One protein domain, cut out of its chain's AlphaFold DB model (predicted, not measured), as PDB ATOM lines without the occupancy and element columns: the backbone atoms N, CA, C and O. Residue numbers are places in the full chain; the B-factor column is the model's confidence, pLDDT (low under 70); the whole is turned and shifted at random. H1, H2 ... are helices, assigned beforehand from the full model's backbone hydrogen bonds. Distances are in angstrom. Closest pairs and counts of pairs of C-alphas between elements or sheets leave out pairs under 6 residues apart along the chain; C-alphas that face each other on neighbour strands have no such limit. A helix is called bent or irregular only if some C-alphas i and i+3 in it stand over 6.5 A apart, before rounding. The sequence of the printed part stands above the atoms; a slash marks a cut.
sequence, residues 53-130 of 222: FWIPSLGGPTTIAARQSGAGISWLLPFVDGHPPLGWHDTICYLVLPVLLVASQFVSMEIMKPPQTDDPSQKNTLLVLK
ATOM      1  N   PHE A  53     -50.243  38.231  -7.914       74.38
ATOM      2  CA  PHE A  53     -50.044  38.555  -6.504       74.38
ATOM      3  C   PHE A  53     -49.539  39.992  -6.250       74.38
ATOM      4  O   PHE A  53     -50.365  40.868  -6.016       74.38
ATOM      5  N   TRP A  54     -48.230  40.262  -6.329       73.31
ATOM      6  CA  TRP A  54     -47.655  41.623  -6.254       73.31
ATOM      7  C   TRP A  54     -46.999  42.087  -7.568       73.31
ATOM      8  O   TRP A  54     -46.469  43.190  -7.629       73.31
ATOM      9  N   ILE A  55     -46.952  41.241  -8.601       76.88
ATOM     10  CA  ILE A  55     -46.190  41.483  -9.833       76.88
ATOM     11  C   ILE A  55     -47.129  42.079 -10.898       76.88
ATOM     12  O   ILE A  55     -48.085  41.391 -11.255       76.88
ATOM     13  N   PRO A  56     -46.865  43.287 -11.447       69.69
ATOM     14  CA  PRO A  56     -47.739  43.914 -12.446       69.69
ATOM     15  C   PRO A  56     -47.924  43.103 -13.738       69.69
ATOM     16  O   PRO A  56     -49.016  43.100 -14.294       69.69
ATOM     17  N   SER A  57     -46.888  42.395 -14.209       74.12
ATOM     18  CA  SER A  57     -46.980  41.442 -15.324       74.12
ATOM     19  C   SER A  57     -45.856  40.394 -15.289       74.12
ATOM     20  O   SER A  57     -44.724  40.669 -14.881       74.12
ATOM     21  N   LEU A  58     -46.138  39.164 -15.732       68.31
ATOM     22  CA  LEU A  58     -45.156  38.064 -15.709       68.31
ATOM     23  C   LEU A  58     -44.076  38.187 -16.795       68.31
ATOM     24  O   LEU A  58     -42.999  37.608 -16.647       68.31
ATOM     25  N   GLY A  59     -44.324  38.956 -17.862       69.81
ATOM     26  CA  GLY A  59     -43.296  39.281 -18.864       69.81
ATOM     27  C   GLY A  59     -42.106  40.066 -18.286       69.81
ATOM     28  O   GLY A  59     -40.987  39.981 -18.805       69.81
ATOM     29  N   GLY A  60     -42.328  40.771 -17.171       70.94
ATOM     30  CA  GLY A  60     -41.332  41.574 -16.471       70.94
ATOM     31  C   GLY A  60     -40.987  42.892 -17.181       70.94
ATOM     32  O   GLY A  60     -41.295  43.090 -18.355       70.94
ATOM     33  N   PRO A  61     -40.289  43.810 -16.491       69.56
ATOM     34  CA  PRO A  61     -40.066  45.174 -16.971       69.56
ATOM     35  C   PRO A  61     -38.936  45.274 -18.012       69.56
ATOM     36  O   PRO A  61     -38.669  46.341 -18.554       69.56
ATOM     37  N   THR A  62     -38.233  44.170 -18.286       69.44
ATOM     38  CA  THR A  62     -37.066  44.125 -19.174       69.44
ATOM     39  C   THR A  62     -37.229  43.035 -20.230       69.44
ATOM     40  O   THR A  62     -37.289  41.845 -19.912       69.44
ATOM     41  N   THR A  63     -37.277  43.434 -21.502       72.56
ATOM     42  CA  THR A  63     -37.400  42.511 -22.639       72.56
ATOM     43  C   THR A  63     -36.125  41.683 -22.833       72.56
ATOM     44  O   THR A  63     -35.030  42.101 -22.450       72.56
ATOM     45  N   ILE A  64     -36.236  40.512 -23.473       71.94
ATOM     46  CA  ILE A  64     -35.076  39.649 -23.765       71.94
ATOM     47  C   ILE A  64     -33.998  40.425 -24.547       71.94
ATOM     48  O   ILE A  64     -32.814  40.339 -24.219       71.94
ATOM     49  N   ALA A  65     -34.412  41.252 -25.514       69.38
ATOM     50  CA  ALA A  65     -33.521  42.104 -26.300       69.38
ATOM     51  C   ALA A  65     -32.766  43.140 -25.443       69.38
ATOM     52  O   ALA A  65     -31.566  43.330 -25.635       69.38
ATOM     53  N   ALA A  66     -33.432  43.770 -24.466       68.88
ATOM     54  CA  ALA A  66     -32.799  44.738 -23.569       68.88
ATOM     55  C   ALA A  66     -31.750  44.085 -22.652       68.88
ATOM     56  O   ALA A  66     -30.694  44.663 -22.408       68.88
ATOM     57  N   ARG A  67     -31.988  42.855 -22.173       71.50
ATOM     58  CA  ARG A  67     -31.002  42.123 -21.352       71.50
ATOM     59  C   ARG A  67     -29.750  41.765 -22.154       71.50
ATOM     60  O   ARG A  67     -28.642  41.927 -21.652       71.50
ATOM     61  N   GLN A  68     -29.918  41.311 -23.397       73.19
ATOM     62  CA  GLN A  68     -28.809  40.901 -24.269       73.19
ATOM     63  C   GLN A  68     -27.917  42.070 -24.717       73.19
ATOM     64  O   GLN A  68     -26.719  41.878 -24.901       73.19
ATOM     65  N   SER A  69     -28.467  43.280 -24.848       74.00
ATOM     66  CA  SER A  69     -27.709  44.489 -25.207       74.00
ATOM     67  C   SER A  69     -27.014  45.179 -24.023       74.00
ATOM     68  O   SER A  69     -26.427  46.245 -24.194       74.00
ATOM     69  N   GLY A  70     -27.088  44.611 -22.813       73.56
ATOM     70  CA  GLY A  70     -26.595  45.240 -21.580       73.56
ATOM     71  C   GLY A  70     -27.541  46.298 -20.995       73.56
ATOM     72  O   GLY A  70     -27.343  46.740 -19.866       73.56
ATOM     73  N   ALA A  71     -28.626  46.640 -21.694       75.25
ATOM     74  CA  ALA A  71     -29.680  47.541 -21.236       75.25
ATOM     75  C   ALA A  71     -30.712  46.855 -20.310       75.25
ATOM     76  O   ALA A  71     -31.852  47.299 -20.205       75.25
ATOM     77  N   GLY A  72     -30.345  45.779 -19.600       73.19
ATOM     78  CA  GLY A  72     -31.262  45.010 -18.739       73.19
ATOM     79  C   GLY A  72     -31.852  45.798 -17.558       73.19
ATOM     80  O   GLY A  72     -32.798  45.339 -16.922       73.19
ATOM     81  N   ILE A  73     -31.307  46.988 -17.290       76.56
ATOM     82  CA  ILE A  73     -31.663  47.903 -16.195       76.56
ATOM     83  C   ILE A  73     -32.364  49.171 -16.748       76.56
ATOM     84  O   ILE A  73     -32.694  50.077 -15.990       76.56
ATOM     85  N   SER A  74     -32.652  49.244 -18.058       71.31
ATOM     86  CA  SER A  74     -33.250  50.429 -18.710       71.31
ATOM     87  C   SER A  74     -34.618  50.848 -18.155       71.31
ATOM     88  O   SER A  74     -35.012  52.006 -18.259       71.31
ATOM     89  N   TRP A  75     -35.337  49.908 -17.540       74.38
ATOM     90  CA  TRP A  75     -36.619  50.121 -16.867       74.38
ATOM     91  C   TRP A  75     -36.500  50.833 -15.510       74.38
ATOM     92  O   TRP A  75     -37.491  51.356 -15.003       74.38
ATOM     93  N   LEU A  76     -35.297  50.842 -14.925       70.69
ATOM     94  CA  LEU A  76     -34.974  51.460 -13.637       70.69
ATOM     95  C   LEU A  76     -34.116  52.730 -13.805       70.69
ATOM     96  O   LEU A  76     -34.180  53.628 -12.972       70.69
ATOM     97  N   LEU A  77     -33.317  52.804 -14.876       70.94
ATOM     98  CA  LEU A  77     -32.404  53.899 -15.223       70.94
ATOM     99  C   LEU A  77     -32.516  54.138 -16.743       70.94
ATOM    100  O   LEU A  77     -32.126  53.244 -17.492       70.94
ATOM    101  N   PRO A  78     -33.009  55.291 -17.239       66.56
ATOM    102  CA  PRO A  78     -32.794  56.631 -16.690       66.56
ATOM    103  C   PRO A  78     -33.973  57.198 -15.887       66.56
ATOM    104  O   PRO A  78     -35.135  56.953 -16.197       66.56
ATOM    105  N   PHE A  79     -33.656  58.043 -14.905       70.62
ATOM    106  CA  PHE A  79     -34.645  58.890 -14.240       70.62
ATOM    107  C   PHE A  79     -34.926  60.121 -15.105       70.62
ATOM    108  O   PHE A  79     -34.041  60.951 -15.307       70.62
ATOM    109  N   VAL A  80     -36.160  60.237 -15.586       64.94
ATOM    110  CA  VAL A  80     -36.691  61.451 -16.214       64.94
ATOM    111  C   VAL A  80     -37.735  62.005 -15.243       64.94
ATOM    112  O   VAL A  80     -38.528  61.244 -14.696       64.94
ATOM    113  N   ASP A  81     -37.657  63.297 -14.932       60.50
ATOM    114  CA  ASP A  81     -38.603  64.019 -14.063       60.50
ATOM    115  C   ASP A  81     -38.860  63.411 -12.662       60.50
ATOM    116  O   ASP A  81     -39.891  63.637 -12.032       60.50
ATOM    117  N   GLY A  82     -37.884  62.671 -12.119       68.25
ATOM    118  CA  GLY A  82     -37.925  62.154 -10.743       68.25
ATOM    119  C   GLY A  82     -38.723  60.858 -10.553       68.25
ATOM    120  O   GLY A  82     -38.931  60.428  -9.415       68.25
ATOM    121  N   HIS A  83     -39.127  60.197 -11.638       65.19
ATOM    122  CA  HIS A  83     -39.670  58.843 -11.598       65.19
ATOM    123  C   HIS A  83     -39.007  57.948 -12.661       65.19
ATOM    124  O   HIS A  83     -38.531  58.432 -13.689       65.19
ATOM    125  N   PRO A  84     -38.939  56.625 -12.442       73.94
ATOM    126  CA  PRO A  84     -38.581  55.703 -13.514       73.94
ATOM    127  C   PRO A  84     -39.678  55.685 -14.600       73.94
ATOM    128  O   PRO A  84     -40.831  56.032 -14.316       73.94
ATOM    129  N   PRO A  85     -39.370  55.247 -15.835       67.31
ATOM    130  CA  PRO A  85     -40.320  55.258 -16.956       67.31
ATOM    131  C   PRO A  85     -41.536  54.329 -16.772       67.31
ATOM    132  O   PRO A  85     -42.523  54.482 -17.482       67.31
ATOM    133  N   LEU A  86     -41.480  53.393 -15.817       68.62
ATOM    134  CA  LEU A  86     -42.600  52.530 -15.404       68.62
ATOM    135  C   LEU A  86     -43.429  53.096 -14.231       68.62
ATOM    136  O   LEU A  86     -44.409  52.486 -13.823       68.62
ATOM    137  N   GLY A  87     -43.036  54.233 -13.651       77.81
ATOM    138  CA  GLY A  87     -43.653  54.772 -12.437       77.81
ATOM    139  C   GLY A  87     -43.227  54.055 -11.147       77.81
ATOM    140  O   GLY A  87     -42.689  52.945 -11.147       77.81
ATOM    141  N   TRP A  88     -43.435  54.724 -10.009       78.81
ATOM    142  CA  TRP A  88     -42.946  54.261  -8.702       78.81
ATOM    143  C   TRP A  88     -43.620  52.978  -8.203       78.81
ATOM    144  O   TRP A  88     -42.943  52.131  -7.628       78.81
ATOM    145  N   HIS A  89     -44.923  52.798  -8.440       78.69
ATOM    146  CA  HIS A  89     -45.649  51.612  -7.973       78.69
ATOM    147  C   HIS A  89     -45.117  50.325  -8.619       78.69
ATOM    148  O   HIS A  89     -44.677  49.420  -7.906       78.69
ATOM    149  N   ASP A  90     -45.064  50.277  -9.950       77.19
ATOM    150  CA  ASP A  90     -44.619  49.088 -10.680       77.19
ATOM    151  C   ASP A  90     -43.136  48.801 -10.432       77.19
ATOM    152  O   ASP A  90     -42.749  47.656 -10.194       77.19
ATOM    153  N   THR A  91     -42.291  49.837 -10.415       79.38
ATOM    154  CA  THR A  91     -40.856  49.642 -10.160       79.38
ATOM    155  C   THR A  91     -40.556  49.152  -8.752       79.38
ATOM    156  O   THR A  91     -39.731  48.249  -8.628       79.38
ATOM    157  N   ILE A  92     -41.234  49.651  -7.709       82.50
ATOM    158  CA  ILE A  92     -41.087  49.125  -6.340       82.50
ATOM    159  C   ILE A  92     -41.520  47.654  -6.287       82.50
ATOM    160  O   ILE A  92     -40.788  46.832  -5.733       82.50
ATOM    161  N   CYS A  93     -42.640  47.292  -6.921       83.62
ATOM    162  CA  CYS A  93     -43.111  45.905  -6.980       83.62
ATOM    163  C   CYS A  93     -42.084  44.960  -7.632       83.62
ATOM    164  O   CYS A  93     -41.835  43.864  -7.122       83.62
ATOM    165  N   TYR A  94     -41.413  45.397  -8.704       80.88
ATOM    166  CA  TYR A  94     -40.316  44.634  -9.311       80.88
ATOM    167  C   TYR A  94     -39.014  44.647  -8.492       80.88
ATOM    168  O   TYR A  94     -38.243  43.694  -8.591       80.88
ATOM    169  N   LEU A  95     -38.762  45.671  -7.667       83.88
ATOM    170  CA  LEU A  95     -37.578  45.773  -6.795       83.88
ATOM    171  C   LEU A  95     -37.666  44.867  -5.553       83.88
ATOM    172  O   LEU A  95     -36.638  44.409  -5.054       83.88
ATOM    173  N   VAL A  96     -38.876  44.540  -5.086       87.12
ATOM    174  CA  VAL A  96     -39.082  43.588  -3.979       87.12
ATOM    175  C   VAL A  96     -38.525  42.198  -4.315       87.12
ATOM    176  O   VAL A  96     -37.925  41.563  -3.450       87.12
ATOM    177  N   LEU A  97     -38.645  41.739  -5.567       83.50
ATOM    178  CA  LEU A  97     -38.161  40.422  -6.005       83.50
ATOM    179  C   LEU A  97     -36.644  40.208  -5.783       83.50
ATOM    180  O   LEU A  97     -36.291  39.259  -5.077       83.50
ATOM    181  N   PRO A  98     -35.723  41.038  -6.321       84.38
ATOM    182  CA  PRO A  98     -34.291  40.871  -6.083       84.38
ATOM    183  C   PRO A  98     -33.897  41.128  -4.623       84.38
ATOM    184  O   PRO A  98     -32.991  40.460  -4.136       84.38
ATOM    185  N   VAL A  99     -34.573  42.032  -3.901       90.19
ATOM    186  CA  VAL A  99     -34.294  42.275  -2.473       90.19
ATOM    187  C   VAL A  99     -34.639  41.045  -1.629       90.19
ATOM    188  O   VAL A  99     -33.810  40.593  -0.838       90.19
ATOM    189  N   LEU A 100     -35.817  40.452  -1.840       88.44
ATOM    190  CA  LEU A 100     -36.241  39.222  -1.167       88.44
ATOM    191  C   LEU A 100     -35.336  38.044  -1.544       88.44
ATOM    192  O   LEU A 100     -34.966  37.256  -0.676       88.44
ATOM    193  N   LEU A 101     -34.921  37.945  -2.811       88.06
ATOM    194  CA  LEU A 101     -33.989  36.912  -3.260       88.06
ATOM    195  C   LEU A 101     -32.611  37.065  -2.599       88.06
ATOM    196  O   LEU A 101     -32.077  36.080  -2.101       88.06
ATOM    197  N   VAL A 102     -32.053  38.278  -2.515       91.88
ATOM    198  CA  VAL A 102     -30.786  38.531  -1.805       91.88
ATOM    199  C   VAL A 102     -30.912  38.216  -0.311       91.88
ATOM    200  O   VAL A 102     -30.023  37.570   0.237       91.88
ATOM    201  N   ALA A 103     -32.020  38.588   0.338       92.50
ATOM    202  CA  ALA A 103     -32.272  38.244   1.738       92.50
ATOM    203  C   ALA A 103     -32.377  36.721   1.953       92.50
ATOM    204  O   ALA A 103     -31.759  36.184   2.870       92.50
ATOM    205  N   SER A 104     -33.086  36.008   1.072       91.12
ATOM    206  CA  SER A 104     -33.195  34.543   1.095       91.12
ATOM    207  C   SER A 104     -31.836  33.861   0.891       91.12
ATOM    208  O   SER A 104     -31.463  32.962   1.647       91.12
ATOM    209  N   GLN A 105     -31.032  34.346  -0.062       86.31
ATOM    210  CA  GLN A 105     -29.672  33.853  -0.281       86.31
ATOM    211  C   GLN A 105     -28.746  34.156   0.904       86.31
ATOM    212  O   GLN A 105     -27.913  33.318   1.235       86.31
ATOM    213  N   PHE A 106     -28.905  35.302   1.572       91.12
ATOM    214  CA  PHE A 106     -28.154  35.642   2.781       91.12
ATOM    215  C   PHE A 106     -28.494  34.692   3.939       91.12
ATOM    216  O   PHE A 106     -27.590  34.111   4.531       91.12
ATOM    217  N   VAL A 107     -29.783  34.445   4.203       92.62
ATOM    218  CA  VAL A 107     -30.231  33.479   5.225       92.62
ATOM    219  C   VAL A 107     -29.743  32.060   4.905       92.62
ATOM    220  O   VAL A 107     -29.227  31.373   5.784       92.62
ATOM    221  N   SER A 108     -29.825  31.635   3.641       85.81
ATOM    222  CA  SER A 108     -29.300  30.338   3.195       85.81
ATOM    223  C   SER A 108     -27.777  30.236   3.376       85.81
ATOM    224  O   SER A 108     -27.276  29.226   3.870       85.81
ATOM    225  N   MET A 109     -27.031  31.307   3.074       77.25
ATOM    226  CA  MET A 109     -25.590  31.386   3.334       77.25
ATOM    227  C   MET A 109     -25.243  31.366   4.825       77.25
ATOM    228  O   MET A 109     -24.230  30.776   5.178       77.25
ATOM    229  N   GLU A 110     -26.039  31.975   5.706       80.06
ATOM    230  CA  GLU A 110     -25.824  31.872   7.156       80.06
ATOM    231  C   GLU A 110     -26.029  30.434   7.664       80.06
ATOM    232  O   GLU A 110     -25.234  29.951   8.467       80.06
ATOM    233  N   ILE A 111     -27.040  29.722   7.150       80.81
ATOM    234  CA  ILE A 111     -27.397  28.362   7.591       80.81
ATOM    235  C   ILE A 111     -26.463  27.284   7.010       80.81
ATOM    236  O   ILE A 111     -26.162  26.306   7.689       80.81
ATOM    237  N   MET A 112     -25.994  27.439   5.766       75.25
ATOM    238  CA  MET A 112     -25.192  26.424   5.058       75.25
ATOM    239  C   MET A 112     -23.674  26.654   5.119       75.25
ATOM    240  O   MET A 112     -22.926  25.996   4.391       75.25
ATOM    241  N   LYS A 113     -23.184  27.566   5.970       69.38
ATOM    242  CA  LYS A 113     -21.742  27.707   6.231       69.38
ATOM    243  C   LYS A 113     -21.177  26.370   6.730       69.38
ATOM    244  O   LYS A 113     -21.581  25.924   7.805       69.38
ATOM    245  N   PRO A 114     -20.231  25.730   6.012       64.25
ATOM    246  CA  PRO A 114     -19.537  24.578   6.565       64.25
ATOM    247  C   PRO A 114     -18.764  25.014   7.821       64.25
ATOM    248  O   PRO A 114     -18.338  26.175   7.898       64.25
ATOM    249  N   PRO A 115     -18.555  24.114   8.799       60.31
ATOM    250  CA  PRO A 115     -17.722  24.424   9.953       60.31
ATOM    251  C   PRO A 115     -16.349  24.911   9.476       60.31
ATOM    252  O   PRO A 115     -15.770  24.339   8.552       60.31
ATOM    253  N   GLN A 116     -15.835  25.976  10.098       52.75
ATOM    254  CA  GLN A 116     -14.471  26.457   9.870       52.75
ATOM    255  C   GLN A 116     -13.490  25.388  10.365       52.75
ATOM    256  O   GLN A 116     -13.079  25.412  11.523       52.75
ATOM    257  N   THR A 117     -13.136  24.426   9.510       55.91
ATOM    258  CA  THR A 117     -12.009  23.535   9.790       55.91
ATOM    259  C   THR A 117     -10.723  24.312   9.533       55.91
ATOM    260  O   THR A 117     -10.594  25.038   8.543       55.91
ATOM    261  N   ASP A 118      -9.764  24.200  10.448       54.59
ATOM    262  CA  ASP A 118      -8.535  25.000  10.410       54.59
ATOM    263  C   ASP A 118      -7.551  24.580   9.294       54.59
ATOM    264  O   ASP A 118      -6.452  25.137   9.183       54.59
ATOM    265  N   ASP A 119      -7.955  23.648   8.428       54.94
ATOM    266  CA  ASP A 119      -7.135  23.060   7.378       54.94
ATOM    267  C   ASP A 119      -6.698  24.095   6.323       54.94
ATOM    268  O   ASP A 119      -7.531  24.798   5.732       54.94
ATOM    269  N   PRO A 120      -5.397  24.157   5.975       60.22
ATOM    270  CA  PRO A 120      -4.898  25.096   4.972       60.22
ATOM    271  C   PRO A 120      -5.483  24.844   3.570       60.22
ATOM    272  O   PRO A 120      -5.534  25.756   2.749       60.22
ATOM    273  N   SER A 121      -5.968  23.630   3.283       57.16
ATOM    274  CA  SER A 121      -6.645  23.285   2.026       57.16
ATOM    275  C   SER A 121      -8.027  23.937   1.892       57.16
ATOM    276  O   SER A 121      -8.343  24.467   0.827       57.16
ATOM    277  N   GLN A 122      -8.827  23.968   2.964       55.66
ATOM    278  CA  GLN A 122     -10.149  24.609   2.968       55.66
ATOM    279  C   GLN A 122     -10.025  26.132   2.970       55.66
ATOM    280  O   GLN A 122     -10.710  26.809   2.201       55.66
ATOM    281  N   LYS A 123      -9.072  26.677   3.737       56.50
ATOM    282  CA  LYS A 123      -8.730  28.109   3.717       56.50
ATOM    283  C   LYS A 123      -8.333  28.577   2.317       56.50
ATOM    284  O   LYS A 123      -8.817  29.615   1.878       56.50
ATOM    285  N   ASN A 124      -7.538  27.796   1.582       59.91
ATOM    286  CA  ASN A 124      -7.176  28.117   0.200       59.91
ATOM    287  C   ASN A 124      -8.378  28.070  -0.757       59.91
ATOM    288  O   ASN A 124      -8.505  28.966  -1.585       59.91
ATOM    289  N   THR A 125      -9.298  27.109  -0.625       59.56
ATOM    290  CA  THR A 125     -10.538  27.089  -1.429       59.56
ATOM    291  C   THR A 125     -11.458  28.269  -1.101       59.56
ATOM    292  O   THR A 125     -11.996  28.899  -2.010       59.56
ATOM    293  N   LEU A 126     -11.603  28.625   0.179       60.28
ATOM    294  CA  LEU A 126     -12.416  29.762   0.617       60.28
ATOM    295  C   LEU A 126     -11.802  31.106   0.190       60.28
ATOM    296  O   LEU A 126     -12.523  32.001  -0.247       60.28
ATOM    297  N   LEU A 127     -10.473  31.236   0.254       62.34
ATOM    298  CA  LEU A 127      -9.728  32.370  -0.296       62.34
ATOM    299  C   LEU A 127      -9.891  32.442  -1.816       62.34
ATOM    300  O   LEU A 127     -10.212  33.510  -2.327       62.34
ATOM    301  N   VAL A 128      -9.761  31.324  -2.535       65.38
ATOM    302  CA  VAL A 128     -10.027  31.279  -3.978       65.38
ATOM    303  C   VAL A 128     -11.453  31.740  -4.266       65.38
ATOM    304  O   VAL A 128     -11.603  32.659  -5.055       65.38
ATOM    305  N   LEU A 129     -12.488  31.236  -3.588       65.94
ATOM    306  CA  LEU A 129     -13.876  31.688  -3.785       65.94
ATOM    307  C   LEU A 129     -14.077  33.184  -3.464       65.94
ATOM    308  O   LEU A 129     -14.774  33.885  -4.197       65.94
ATOM    309  N   LYS A 130     -13.436  33.693  -2.406       61.84
ATOM    310  CA  LYS A 130     -13.520  35.093  -1.956       61.84
ATOM    311  C   LYS A 130     -12.736  36.073  -2.845       61.84
ATOM    312  O   LYS A 130     -13.097  37.246  -2.902       61.84
TER     313      LYS A 130
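Overview. This is residues 53 to 130 of the 222 residues of the protein "Os01g0151200 protein" of Oryza sativa subsp. japonica (UniProt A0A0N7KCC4). From its first residue the printed part makes a small head of loops that holds the short helix H1 and the first residues of the long helix H2; H2 then sticks out of this head as an arm. Past the far end of H2 a link turns the backbone round, and H3 folds back beside the line of the arm without reaching it, like the short limb of a wide hook. The printed part has 78 residues, with three named helices in the order H1, H2, H3 and no named strand, and its class is all helix. It is extended, with a radius of gyration of the C-alphas of 18.9 A, and elongated, spanning 55 by 30 by 24 A.

Arrangement. H1, residues 64 to 68, touches no helix. A long link of 19 residues, 69 to 87, joins it to H2, residues 88 to 111, and the two helices are apart. Residues 98 to 130 stand free, of which 98 to 111 belong to H2. The link from H2 to H3, residues 120 to 130, is short but not tight, with 8 residues. H2 and H3 are apart, and H1 and H3 are apart too. In H1 and H3 every O i to N i+4 pair is within hydrogen-bond range; in H2 18 of 20 are.

Along the chain. The printed part begins with C-alpha 53 at (-50.044, 38.555, -6.504). H1 runs from Ile 64 to Gln 68, 6.4 A from first to last C-alpha. H2, the longest helix with 24 residues, measures 34.3 A, from C-alpha 88 at (-42.946, 54.261, -8.702) to C-alpha 111 at (-27.397, 28.362, 7.591). H3, 11 residues and 14.9 A, begins with C-alpha 120 at (-4.898, 25.096, 4.972) and ends with C-alpha 130 at (-13.520, 35.093, -1.956). Along H2 x and z rise and y falls; along H3 x and z fall and y rises. None of the helices is bent or irregular.

Size, cuts and confidence. The two C-alphas farthest apart are those of Asp 81 and Asp 119, 55.9 A. The C-alphas of Phe 53 and Lys 130, the first and last printed, are 37.0 A apart. Without the stretch that stands free, the body has 45 residues, spans 28 by 27 by 13 A and has a radius of gyration of 10.6 A. The printed part has no cut. The mean pLDDT of the printed part is 72.8; 32 residues are under 70, among them residues 80 to 83 and residues 113 to 130. H2 has a mean pLDDT of 85, H1 of 71 and H3 of 60.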